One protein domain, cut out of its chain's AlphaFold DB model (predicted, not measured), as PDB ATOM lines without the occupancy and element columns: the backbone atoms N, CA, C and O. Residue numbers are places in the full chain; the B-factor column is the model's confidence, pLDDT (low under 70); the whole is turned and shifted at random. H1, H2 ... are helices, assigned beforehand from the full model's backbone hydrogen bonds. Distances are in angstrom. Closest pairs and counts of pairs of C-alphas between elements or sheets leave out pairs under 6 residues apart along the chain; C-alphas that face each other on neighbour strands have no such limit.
ATOM      1  N   GLU A   4      34.908  61.399 127.188       68.62
ATOM      2  CA  GLU A   4      34.394  62.004 128.419       68.62
ATOM      3  C   GLU A   4      32.894  62.338 128.356       68.62
ATOM      4  O   GLU A   4      32.269  62.492 129.399       68.62
ATOM      5  N   SER A   5      32.295  62.408 127.159       80.06
ATOM      6  CA  SER A   5      30.863  62.697 126.979       80.06
ATOM      7  C   SER A   5      29.994  61.441 126.849       80.06
ATOM      8  O   SER A   5      28.845  61.535 126.423       80.06
ATOM      9  N   ILE A   6      30.532  60.256 127.163       90.00
ATOM     10  CA  ILE A   6      29.773  59.003 127.081       90.00
ATOM     11  C   ILE A   6      28.774  58.927 128.237       90.00
ATOM     12  O   ILE A   6      29.158  58.879 129.409       90.00
ATOM     13  N   ASN A   7      27.494  58.822 127.897       92.56
ATOM     14  CA  ASN A   7      26.423  58.603 128.854       92.56
ATOM     15  C   ASN A   7      26.224  57.099 129.080       92.56
ATOM     16  O   ASN A   7      25.575  56.425 128.288       92.56
ATOM     17  N   ARG A   8      26.772  56.569 130.175       91.31
ATOM     18  CA  ARG A   8      26.707  55.133 130.506       91.31
ATOM     19  C   ARG A   8      25.315  54.639 130.918       91.31
ATOM     20  O   ARG A   8      25.167  53.448 131.148       91.31
ATOM     21  N   ALA A   9      24.338  55.532 131.064       93.94
ATOM     22  CA  ALA A   9      22.965  55.168 131.404       93.94
ATOM     23  C   ALA A   9      22.098  54.873 130.167       93.94
ATOM     24  O   ALA A   9      20.918  54.572 130.317       93.94
ATOM     25  N   LEU A  10      22.648  54.995 128.952       96.75
ATOM     26  CA  LEU A  10      21.914  54.689 127.728       96.75
ATOM     27  C   LEU A  10      21.711  53.178 127.581       96.75
ATOM     28  O   LEU A  10      22.664  52.429 127.365       96.75
ATOM     29  N   VAL A  11      20.450  52.748 127.623       97.69
ATOM     30  CA  VAL A  11      20.029  51.345 127.454       97.69
ATOM     31  C   VAL A  11      20.395  50.816 126.066       97.69
ATOM     32  O   VAL A  11      20.652  49.628 125.871       97.69
ATOM     33  N   SER A  12      20.503  51.708 125.084       97.12
ATOM     34  CA  SER A  12      20.993  51.369 123.750       97.12
ATOM     35  C   SER A  12      22.403  50.749 123.756       97.12
ATOM     36  O   SER A  12      22.747  50.035 122.812       97.12
ATOM     37  N   HIS A  13      23.247  50.987 124.777       97.25
ATOM     38  CA  HIS A  13      24.545  50.302 124.891       97.25
ATOM     39  C   HIS A  13      24.368  48.799 125.113       97.25
ATOM     40  O   HIS A  13      25.052  48.011 124.455       97.25
ATOM     41  N   ASP A  14      23.435  48.423 125.987       97.12
ATOM     42  CA  ASP A  14      23.120  47.029 126.302       97.12
ATOM     43  C   ASP A  14      22.472  46.340 125.100       97.12
ATOM     44  O   ASP A  14      22.949  45.289 124.678       97.12
ATOM     45  N   LEU A  15      21.507  46.999 124.442       97.62
ATOM     46  CA  LEU A  15      20.905  46.515 123.192       97.62
ATOM     47  C   LEU A  15      21.970  46.106 122.166       97.62
ATOM     48  O   LEU A  15      21.902  45.028 121.576       97.62
ATOM     49  N   VAL A  16      22.974  46.956 121.927       96.06
ATOM     50  CA  VAL A  16      24.010  46.667 120.924       96.06
ATOM     51  C   VAL A  16      24.918  45.517 121.354       96.06
ATOM     52  O   VAL A  16      25.334  44.723 120.505       96.06
ATOM     53  N   GLN A  17      25.221  45.395 122.646       96.38
ATOM     54  CA  GLN A  17      25.995  44.268 123.167       96.38
ATOM     55  C   GLN A  17      25.213  42.958 123.048       96.38
ATOM     56  O   GLN A  17      25.761  41.967 122.562       96.38
ATOM     57  N   ASP A  18      23.930  42.961 123.391       97.19
ATOM     58  CA  ASP A  18      23.069  41.789 123.275       97.19
ATOM     59  C   ASP A  18      22.921  41.366 121.817       97.19
ATOM     60  O   ASP A  18      23.168  40.207 121.477       97.19
ATOM     61  N   LEU A  19      22.643  42.315 120.916       95.19
ATOM     62  CA  LEU A  19      22.606  42.047 119.480       95.19
ATOM     63  C   LEU A  19      23.937  41.502 118.977       95.19
ATOM     64  O   LEU A  19      23.957  40.647 118.099       95.19
ATOM     65  N   LYS A  20      25.077  41.974 119.490       91.00
ATOM     66  CA  LYS A  20      26.396  41.483 119.080       91.00
ATOM     67  C   LYS A  20      26.585  40.008 119.435       91.00
ATOM     68  O   LYS A  20      27.043  39.260 118.570       91.00
ATOM     69  N   TRP A  21      26.235  39.593 120.648       92.94
ATOM     70  CA  TRP A  21      26.540  38.249 121.151       92.94
ATOM     71  C   TRP A  21      25.425  37.222 120.930       92.94
ATOM     72  O   TRP A  21      25.710  36.026 120.900       92.94
ATOM     73  N   ASN A  22      24.184  37.658 120.710       95.25
ATOM     74  CA  ASN A  22      23.031  36.783 120.522       95.25
ATOM     75  C   ASN A  22      22.567  36.771 119.055       95.25
ATOM     76  O   ASN A  22      21.943  37.712 118.565       95.25
ATOM     77  N   ALA A  23      22.878  35.684 118.342       91.81
ATOM     78  CA  ALA A  23      22.492  35.516 116.940       91.81
ATOM     79  C   ALA A  23      20.969  35.463 116.745       91.81
ATOM     80  O   ALA A  23      20.468  36.129 115.847       91.81
ATOM     81  N   ASN A  24      20.238  34.769 117.623       95.12
ATOM     82  CA  ASN A  24      18.778  34.663 117.537       95.12
ATOM     83  C   ASN A  24      18.118  36.031 117.734       95.12
ATOM     84  O   ASN A  24      17.257  36.422 116.954       95.12
ATOM     85  N   LEU A  25      18.579  36.806 118.722       95.94
ATOM     86  CA  LEU A  25      18.094  38.172 118.932       95.94
ATOM     87  C   LEU A  25      18.367  39.056 117.710       95.94
ATOM     88  O   LEU A  25      17.532  39.874 117.342       95.94
ATOM     89  N   ARG A  26      19.524  38.888 117.060       93.25
ATOM     90  CA  ARG A  26      19.853  39.613 115.827       93.25
ATOM     91  C   ARG A  26      18.915  39.240 114.679       93.25
ATOM     92  O   ARG A  26      18.508  40.121 113.931       93.25
ATOM     93  N   GLU A  27      18.584  37.961 114.527       92.25
ATOM     94  CA  GLU A  27      17.616  37.493 113.526       92.25
ATOM     95  C   GLU A  27      16.214  38.045 113.800       92.25
ATOM     96  O   GLU A  27      15.559  38.543 112.884       92.25
ATOM     97  N   GLU A  28      15.779  38.029 115.062       94.94
ATOM     98  CA  GLU A  28      14.525  38.653 115.491       94.94
ATOM     99  C   GLU A  28      14.521  40.154 115.197       94.94
ATOM    100  O   GLU A  28      13.547  40.655 114.653       94.94
ATOM    101  N   PHE A  29      15.624  40.850 115.473       94.19
ATOM    102  CA  PHE A  29      15.763  42.285 115.234       94.19
ATOM    103  C   PHE A  29      15.681  42.639 113.745       94.19
ATOM    104  O   PHE A  29      15.057  43.626 113.376       94.19
ATOM    105  N   VAL A  30      16.273  41.822 112.869       90.00
ATOM    106  CA  VAL A  30      16.158  42.005 111.410       90.00
ATOM    107  C   VAL A  30      14.726  41.760 110.929       90.00
ATOM    108  O   VAL A  30      14.274  42.412 109.990       90.00
ATOM    109  N   LYS A  31      14.017  40.809 111.543       92.44
ATOM    110  CA  LYS A  31      12.650  40.447 111.162       92.44
ATOM    111  C   LYS A  31      11.611  41.453 111.661       92.44
ATOM    112  O   LYS A  31      10.680  41.768 110.927       92.44
ATOM    113  N   ASP A  32      11.749  41.894 112.904       95.25
ATOM    114  CA  ASP A  32      10.822  42.786 113.593       95.25
ATOM    115  C   ASP A  32      11.586  43.634 114.614       95.25
ATOM    116  O   ASP A  32      11.665  43.334 115.809       95.25
ATOM    117  N   GLU A  33      12.196  44.701 114.105       94.69
ATOM    118  CA  GLU A  33      12.972  45.635 114.914       94.69
ATOM    119  C   GLU A  33      12.129  46.222 116.051       94.69
ATOM    120  O   GLU A  33      12.574  46.222 117.198       94.69
ATOM    121  N   ALA A  34      10.904  46.669 115.763       96.12
ATOM    122  CA  ALA A  34      10.043  47.315 116.746       96.12
ATOM    123  C   ALA A  34       9.739  46.385 117.930       96.12
ATOM    124  O   ALA A  34       9.897  46.795 119.080       96.12
ATOM    125  N   ALA A  35       9.401  45.119 117.660       97.25
ATOM    126  CA  ALA A  35       9.126  44.140 118.709       97.25
ATOM    127  C   ALA A  35      10.360  43.792 119.557       97.25
ATOM    128  O   ALA A  35      10.216  43.378 120.711       97.25
ATOM    129  N   VAL A  36      11.574  43.917 119.011       97.81
ATOM    130  CA  VAL A  36      12.800  43.776 119.805       97.81
ATOM    131  C   VAL A  36      13.058  45.032 120.628       97.81
ATOM    132  O   VAL A  36      13.355  44.904 121.813       97.81
ATOM    133  N   LEU A  37      12.908  46.226 120.047       97.75
ATOM    134  CA  LEU A  37      13.094  47.496 120.756       97.75
ATOM    135  C   LEU A  37      12.115  47.656 121.929       97.75
ATOM    136  O   LEU A  37      12.519  48.160 122.971       97.75
ATOM    137  N   ASP A  38      10.880  47.159 121.809       98.06
ATOM    138  CA  ASP A  38       9.877  47.163 122.887       98.06
ATOM    139  C   ASP A  38      10.303  46.368 124.138       98.06
ATOM    140  O   ASP A  38       9.717  46.538 125.208       98.06
ATOM    141  N   ARG A  39      11.322  45.504 124.035       97.88
ATOM    142  CA  ARG A  39      11.860  44.728 125.170       97.88
ATOM    143  C   ARG A  39      12.856  45.513 126.019       97.88
ATOM    144  O   ARG A  39      13.234  45.041 127.086       97.88
ATOM    145  N   TYR A  40      13.302  46.668 125.535       97.81
ATOM    146  CA  TYR A  40      14.282  47.516 126.199       97.81
ATOM    147  C   TYR A  40      13.599  48.790 126.689       97.81
ATOM    148  O   TYR A  40      12.809  49.400 125.971       97.81
ATOM    149  N   GLU A  41      13.953  49.246 127.890       97.56
ATOM    150  CA  GLU A  41      13.471  50.518 128.450       97.56
ATOM    151  C   GLU A  41      14.200  51.723 127.826       97.56
ATOM    152  O   GLU A  41      14.767  52.570 128.513       97.56
ATOM    153  N   LEU A  42      14.220  51.784 126.493       97.81
ATOM    154  CA  LEU A  42      14.823  52.876 125.742       97.81
ATOM    155  C   LEU A  42      14.069  54.170 126.022       97.81
ATOM    156  O   LEU A  42      12.835  54.225 125.992       97.81
ATOM    157  N   THR A  43      14.810  55.260 126.194       98.00
ATOM    158  CA  THR A  43      14.184  56.576 126.120       98.00
ATOM    159  C   THR A  43      13.593  56.791 124.725       98.00
ATOM    160  O   THR A  43      14.069  56.245 123.725       98.00
ATOM    161  N   ARG A  44      12.575  57.654 124.620       97.62
ATOM    162  CA  ARG A  44      11.999  58.023 123.316       97.62
ATOM    163  C   ARG A  44      13.070  58.521 122.338       97.62
ATOM    164  O   ARG A  44      13.005  58.199 121.160       97.62
ATOM    165  N   ALA A  45      14.046  59.281 122.834       97.81
ATOM    166  CA  ALA A  45      15.129  59.819 122.018       97.81
ATOM    167  C   ALA A  45      16.059  58.718 121.482       97.81
ATOM    168  O   ALA A  45      16.394  58.744 120.301       97.81
ATOM    169  N   GLU A  46      16.429  57.733 122.309       98.06
ATOM    170  CA  GLU A  46      17.204  56.576 121.843       98.06
ATOM    171  C   GLU A  46      16.442  55.788 120.782       98.06
ATOM    172  O   GLU A  46      16.995  55.504 119.722       98.06
ATOM    173  N   ARG A  47      15.167  55.475 121.043       98.00
ATOM    174  CA  ARG A  47      14.337  54.700 120.116       98.00
ATOM    175  C   ARG A  47      14.207  55.390 118.762       98.00
ATOM    176  O   ARG A  47      14.503  54.765 117.750       98.00
ATOM    177  N   THR A  48      13.844  56.673 118.746       97.50
ATOM    178  CA  THR A  48      13.724  57.444 117.500       97.50
ATOM    179  C   THR A  48      15.050  57.484 116.740       97.50
ATOM    180  O   THR A  48      15.071  57.205 115.545       97.50
ATOM    181  N   ALA A  49      16.173  57.735 117.423       96.88
ATOM    182  CA  ALA A  49      17.481  57.747 116.774       96.88
ATOM    183  C   ALA A  49      17.855  56.380 116.167       96.88
ATOM    184  O   ALA A  49      18.460  56.322 115.097       96.88
ATOM    185  N   ILE A  50      17.484  55.274 116.820       95.88
ATOM    186  CA  ILE A  50      17.704  53.923 116.294       95.88
ATOM    187  C   ILE A  50      16.829  53.674 115.061       95.88
ATOM    188  O   ILE A  50      17.371  53.340 114.006       95.88
ATOM    189  N   GLU A  51      15.512  53.858 115.177       94.25
ATOM    190  CA  GLU A  51      14.526  53.597 114.113       94.25
ATOM    191  C   GLU A  51      14.834  54.414 112.846       94.25
ATOM    192  O   GLU A  51      14.811  53.885 111.736       94.25
ATOM    193  N   GLU A  52      15.233  55.678 113.009       94.19
ATOM    194  CA  GLU A  52      15.582  56.585 111.906       94.19
ATOM    195  C   GLU A  52      17.024  56.423 111.401       94.19
ATOM    196  O   GLU A  52      17.433  57.090 110.448       94.19
ATOM    197  N   ARG A  53      17.816  55.534 112.017       93.88
ATOM    198  CA  ARG A  53      19.250  55.359 111.725       93.88
ATOM    199  C   ARG A  53      20.060  56.657 111.896       93.88
ATOM    200  O   ARG A  53      21.065  56.881 111.208       93.88
ATOM    201  N   ASP A  54      19.652  57.505 112.834       94.31
ATOM    202  CA  ASP A  54      20.295  58.777 113.162       94.31
ATOM    203  C   ASP A  54      21.376  58.594 114.242       94.31
ATOM    204  O   ASP A  54      21.201  58.872 115.433       94.31
ATOM    205  N   PHE A  55      22.552  58.139 113.808       93.75
ATOM    206  CA  PHE A  55      23.722  57.991 114.671       93.75
ATOM    207  C   PHE A  55      24.234  59.320 115.212       93.75
ATOM    208  O   PHE A  55      24.901  59.323 116.245       93.75
ATOM    209  N   ARG A  56      23.956  60.442 114.540       93.44
ATOM    210  CA  ARG A  56      24.341  61.751 115.061       93.44
ATOM    211  C   ARG A  56      23.555  62.051 116.325       93.44
ATOM    212  O   ARG A  56      24.180  62.301 117.349       93.44
ATOM    213  N   SER A  57      22.228  61.959 116.265       95.06
ATOM    214  CA  SER A  57      21.375  62.151 117.440       95.06
ATOM    215  C   SER A  57      21.710  61.141 118.536       95.06
ATOM    216  O   SER A  57      21.808  61.512 119.702       95.06
ATOM    217  N   LEU A  58      22.003  59.888 118.173       94.94
ATOM    218  CA  LEU A  58      22.447  58.883 119.138       94.94
ATOM    219  C   LEU A  58      23.771  59.288 119.824       94.94
ATOM    220  O   LEU A  58      23.899  59.187 121.043       94.94
ATOM    221  N   TYR A  59      24.755  59.808 119.085       94.38
ATOM    222  CA  TYR A  59      26.000  60.302 119.681       94.38
ATOM    223  C   TYR A  59      25.828  61.593 120.480       94.38
ATOM    224  O   TYR A  59      26.505  61.751 121.496       94.38
ATOM    225  N   ASP A  60      24.914  62.476 120.079       94.62
ATOM    226  CA  ASP A  60      24.572  63.685 120.832       94.62
ATOM    227  C   ASP A  60      23.954  63.328 122.204       94.62
ATOM    228  O   ASP A  60      24.162  64.052 123.177       94.62
ATOM    229  N   LEU A  61      23.292  62.165 122.330       95.50
ATOM    230  CA  LEU A  61      22.835  61.602 123.615       95.50
ATOM    231  C   LEU A  61      23.970  61.023 124.484       95.50
ATOM    232  O   LEU A  61      23.739  60.664 125.641       95.50
ATOM    233  N   GLY A  62      25.190  60.920 123.949       95.81
ATOM    234  CA  GLY A  62      26.348  60.330 124.623       95.81
ATOM    235  C   GLY A  62      26.578  58.853 124.294       95.81
ATOM    236  O   GLY A  62      27.215  58.140 125.073       95.81
ATOM    237  N   PHE A  63      26.072  58.361 123.159       95.69
ATOM    238  CA  PHE A  63      26.298  56.980 122.745       95.69
ATOM    239  C   PHE A  63      27.767  56.689 122.414       95.69
ATOM    240  O   PHE A  63      28.509  57.548 121.939       95.69
ATOM    241  N   HIS A  64      28.211  55.453 122.653       94.12
ATOM    242  CA  HIS A  64      29.627  55.117 122.580       94.12
ATOM    243  C   HIS A  64      30.042  54.933 121.108       94.12
ATOM    244  O   HIS A  64      29.517  54.032 120.451       94.12
ATOM    245  N   PRO A  65      31.047  55.665 120.583       90.69
ATOM    246  CA  PRO A  65      31.415  55.605 119.161       90.69
ATOM    247  C   PRO A  65      31.783  54.201 118.655       90.69
ATOM    248  O   PRO A  65      31.362  53.787 117.578       90.69
ATOM    249  N   TYR A  66      32.533  53.431 119.451       89.56
ATOM    250  CA  TYR A  66      32.852  52.034 119.124       89.56
ATOM    251  C   TYR A  66      31.611  51.129 119.004       89.56
ATOM    252  O   TYR A  66      31.520  50.357 118.050       89.56
ATOM    253  N   LEU A  67      30.644  51.247 119.925       93.00
ATOM    254  CA  LEU A  67      29.375  50.517 119.827       93.00
ATOM    255  C   LEU A  67      28.560  51.010 118.628       93.00
ATOM    256  O   LEU A  67      27.965  50.196 117.935       93.00
ATOM    257  N   GLY A  68      28.614  52.303 118.300       92.38
ATOM    258  CA  GLY A  68      27.966  52.850 117.104       92.38
ATOM    259  C   GLY A  68      28.492  52.225 115.813       92.38
ATOM    260  O   GLY A  68      27.711  51.802 114.963       92.38
ATOM    261  N   ALA A  69      29.811  52.049 115.695       89.81
ATOM    262  CA  ALA A  69      30.409  51.339 114.563       89.81
ATOM    263  C   ALA A  69      30.000  49.854 114.496       89.81
ATOM    264  O   ALA A  69      29.806  49.313 113.405       89.81
ATOM    265  N   GLN A  70      29.862  49.183 115.643       91.25
ATOM    266  CA  GLN A  70      29.363  47.804 115.696       91.25
ATOM    267  C   GLN A  70      27.892  47.723 115.298       91.25
ATOM    268  O   GLN A  70      27.516  46.858 114.508       91.25
ATOM    269  N   PHE A  71      27.080  48.652 115.785       93.12
ATOM    270  CA  PHE A  71      25.659  48.684 115.505       93.12
ATOM    271  C   PHE A  71      25.370  48.991 114.037       93.12
ATOM    272  O   PHE A  71      24.593  48.279 113.409       93.12
ATOM    273  N   ALA A  72      26.088  49.944 113.436       91.12
ATOM    274  CA  ALA A  72      26.008  50.213 112.002       91.12
ATOM    275  C   ALA A  72      26.299  48.960 111.159       91.12
ATOM    276  O   ALA A  72      25.636  48.709 110.156       91.12
ATOM    277  N   ARG A  73      27.257  48.121 111.573       87.69
ATOM    278  CA  ARG A  73      27.510  46.843 110.892       87.69
ATOM    279  C   ARG A  73      26.332  45.883 111.019       87.69
ATOM    280  O   ARG A  73      25.995  45.245 110.032       87.69
ATOM    281  N   ILE A  74      25.699  45.797 112.183       88.06
ATOM    282  CA  ILE A  74      24.511  44.953 112.372       88.06
ATOM    283  C   ILE A  74      23.356  45.438 111.482       88.06
ATOM    284  O   ILE A  74      22.728  44.624 110.813       88.06
ATOM    285  N   LEU A  75      23.139  46.755 111.419       86.62
ATOM    286  CA  LEU A  75      22.047  47.376 110.666       86.62
ATOM    287  C   LEU A  75      22.227  47.314 109.145       86.62
ATOM    288  O   LEU A  75      21.251  47.140 108.422       86.62
ATOM    289  N   PHE A  76      23.457  47.462 108.645       80.62
ATOM    290  CA  PHE A  76      23.697  47.664 107.211       80.62
ATOM    291  C   PHE A  76      24.527  46.564 106.544       80.62
ATOM    292  O   PHE A  76      24.400  46.359 105.339       80.62
ATOM    293  N   ALA A  77      25.368  45.824 107.276       67.62
ATOM    294  CA  ALA A  77      26.205  44.790 106.657       67.62
ATOM    295  C   ALA A  77      25.440  43.483 106.378       67.62
ATOM    296  O   ALA A  77      25.879  42.707 105.532       67.62
ATOM    297  N   ASN A  78      24.288  43.264 107.025       59.69
ATOM    298  CA  ASN A  78      23.392  42.141 106.714       59.69
ATOM    299  C   ASN A  78      22.680  42.297 105.354       59.69
ATOM    300  O   ASN A  78      22.191  41.314 104.797       59.69
ATOM    301  N   ASN A  79      22.697  43.493 104.757       52.28
ATOM    302  CA  ASN A  79      22.008  43.794 103.504       52.28
ATOM    303  C   ASN A  79      22.978  43.686 102.311       52.28
ATOM    304  O   ASN A  79      23.257  44.682 101.661       52.28
ATOM    305  N   LYS A  80      23.545  42.499 102.047       51.31
ATOM    306  CA  LYS A  80      24.358  42.123 100.853       51.31
ATOM    307  C   LYS A  80      25.580  42.998 100.454       51.31
ATOM    308  O   LYS A  80      26.333  42.572  99.583       51.31
ATOM    309  N   SER A  81      25.846  44.147 101.083       53.59
ATOM    310  CA  SER A  81      26.832  45.152 100.625       53.59
ATOM    311  C   SER A  81      28.117  45.254 101.469       53.59
ATOM    312  O   SER A  81      28.986  46.079 101.184       53.59
ATOM    313  N   GLY A  82      28.295  44.396 102.479       59.25
ATOM    314  CA  GLY A  82      29.556  44.255 103.222       59.25
ATOM    315  C   GLY A  82      29.912  45.415 104.172       59.25
ATOM    316  O   GLY A  82      29.243  46.443 104.252       59.25
ATOM    317  N   ALA A  83      30.998  45.243 104.938       62.22
ATOM    318  CA  ALA A  83      31.385  46.143 106.035       62.22
ATOM    319  C   ALA A  83      31.718  47.588 105.606       62.22
ATOM    320  O   ALA A  83      31.592  48.504 106.420       62.22
ATOM    321  N   THR A  84      32.132  47.801 104.353       64.69
ATOM    322  CA  THR A  84      32.425  49.133 103.794       64.69
ATOM    323  C   THR A  84      31.159  49.977 103.661       64.69
ATOM    324  O   THR A  84      31.173  51.150 104.034       64.69
ATOM    325  N   SER A  85      30.050  49.375 103.217       77.81
ATOM    326  CA  SER A  85      28.754  50.054 103.106       77.81
ATOM    327  C   SER A  85      28.274  50.545 104.478       77.81
ATOM    328  O   SER A  85      27.952  51.721 104.636       77.81
ATOM    329  N   ALA A  86      28.364  49.711 105.517       81.44
ATOM    330  CA  ALA A  86      27.960  50.089 106.874       81.44
ATOM    331  C   ALA A  86      28.700  51.321 107.428       81.44
ATOM    332  O   ALA A  86      28.096  52.175 108.077       81.44
ATOM    333  N   VAL A  87      30.004  51.437 107.155       83.25
ATOM    334  CA  VAL A  87      30.796  52.607 107.570       83.25
ATOM    335  C   VAL A  87      30.375  53.858 106.798       83.25
ATOM    336  O   VAL A  87      30.295  54.930 107.389       83.25
ATOM    337  N   GLN A  88      30.072  53.740 105.504       85.06
ATOM    338  CA  GLN A  88      29.606  54.874 104.704       85.06
ATOM    339  C   GLN A  88      28.237  55.380 105.172       85.06
ATOM    340  O   GLN A  88      28.074  56.585 105.331       85.06
ATOM    341  N   HIS A  89      27.291  54.485 105.479       86.00
ATOM    342  CA  HIS A  89      25.999  54.863 106.067       86.00
ATOM    343  C   HIS A  89      26.164  55.566 107.422       86.00
ATOM    344  O   HIS A  89      25.548  56.605 107.659       86.00
ATOM    345  N   LEU A  90      27.043  55.048 108.288       86.12
ATOM    346  CA  LEU A  90      27.364  55.688 109.563       86.12
ATOM    347  C   LEU A  90      27.926  57.104 109.365       86.12
ATOM    348  O   LEU A  90      27.480  58.048 110.014       86.12
ATOM    349  N   LEU A  91      28.905  57.264 108.471       87.88
ATOM    350  CA  LEU A  91      29.520  58.564 108.199       87.88
ATOM    351  C   LEU A  91      28.526  59.556 107.591       87.88
ATOM    352  O   LEU A  91      28.525  60.715 108.004       87.88
ATOM    353  N   ALA A  92      27.671  59.106 106.669       87.81
ATOM    354  CA  ALA A  92      26.631  59.934 106.070       87.81
ATOM    355  C   ALA A  92      25.659  60.464 107.137       87.81
ATOM    356  O   ALA A  92      25.415  61.668 107.202       87.81
ATOM    357  N   SER A  93      25.211  59.597 108.052       88.06
ATOM    358  CA  SER A  93      24.363  59.977 109.192       88.06
ATOM    359  C   SER A  93      25.026  61.055 110.068       88.06
ATOM    360  O   SER A  93      24.453  62.119 110.306       88.06
ATOM    361  N   ILE A  94      26.295  60.861 110.448       89.06
ATOM    362  CA  ILE A  94      27.062  61.839 111.246       89.06
ATOM    363  C   ILE A  94      27.177  63.195 110.525       89.06
ATOM    364  O   ILE A  94      27.041  64.257 111.144       89.06
ATOM    365  N   ARG A  95      27.438  63.171 109.214       90.69
ATOM    366  CA  ARG A  95      27.657  64.369 108.391       90.69
ATOM    367  C   ARG A  95      26.367  65.041 107.926       90.69
ATOM    368  O   ARG A  95      26.444  66.165 107.438       90.69
ATOM    369  N   ARG A  96      25.202  64.412 108.135       86.75
ATOM    370  CA  ARG A  96      23.909  64.803 107.540       86.75
ATOM    371  C   ARG A  96      23.952  64.818 106.010       86.75
ATOM    372  O   ARG A  96      23.395  65.701 105.364       86.75
TER     373      ARG A  96
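What this domain is: This is residues 4 to 96 of the 108 residues of the protein "Extradiol ring-cleavage dioxygenase" of Streptomyces sp. SCA2-2 (UniProt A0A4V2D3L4). Seven helices make a compact body in which H6, nearest the middle, is held between H1 on one side and the long last helix H7 on the other, at steep angles to both. The short hairpin of H4 and H5 packs on H7 through H5, while H2 turns off from the end of H1 and brings H3 along with it. The printed part has 93 residues with seven named helices, H1 to H7 in order along the chain, and no named strand; the class is all helix. The whole is compact, with a radius of gyration of the C-alphas of 12.4 A and spans of 33 by 29 by 20 A.

How they stand to each other: H1, residues 12 to 21, and H2, residues 23 to 31, touch only at the corner by their tight link, with Leu 19 and Arg 26 the closest C-alphas at 5.2 A. H3, residues 33 to 37, touches H2, the closest C-alphas being those of Phe 29 and Val 36 at 5.6 A. H3 is only just apart from H1, at 8.2 A. H4, residues 44 to 51, and H5, residues 55 to 60, form a helical hairpin, two touching helices that run opposite ways at a shallow tilt of 24 degrees; their closest C-alphas, Ala 49 and Leu 58, are 5.6 A apart. H4 is close to H1 but not clearly touching, with the closest C-alphas, Ser 12 and Glu 46, 6.7 A apart. H6, residues 65 to 76, touches H1 at a steep tilt of 60 degrees, the same way, with Val 16 and Phe 71 the closest C-alphas at 6.0 A. H7, residues 82 to 95, touches H6 at a steep tilt of 60 degrees, opposite ways, with Phe 76 and Ala 86 closest at 4.9 A between C-alphas. H7 touches H5 with residues 90 to 95 alone, the closest C-alphas being Arg 56 and Ile 94 at 4.7 A. H1 and H7 are apart. Helix packing is mostly crossed: of the 4 pairs of helices that touch and have a tilt, leaving out H1 and H2, which touch only at the corner, 1 is at a shallow tilt, that of H4 and H5 at 24 degrees. Every O i to N i+4 pair is within hydrogen-bond range in H1 to H6, and 9 of 10 are in H7.

Where its parts are: H1 begins at C-alpha 12 (20.993, 51.369, 123.750) and is 14.5 A from first to last C-alpha. H2 measures 12.4 A, H3 6.1 A, H4 10.5 A and H5 8.4 A. H6 begins at C-alpha 65 (31.415, 55.605, 119.161) and measures 16.3 A. H7, the longest at 14 residues and 20.9 A, ends at C-alpha 95 (27.657, 64.369, 108.391).

The domain as a whole: The two C-alphas farthest apart, those of Glu 4 and Lys 80, are 35.4 A apart. The printed part has no cut and no long link; the link from H3 to H4, 6 residues, is short but not tight, and the other five are tight. The mean pLDDT of the printed part is 89.8, with residue 4 and residues 77 to 84 under 70.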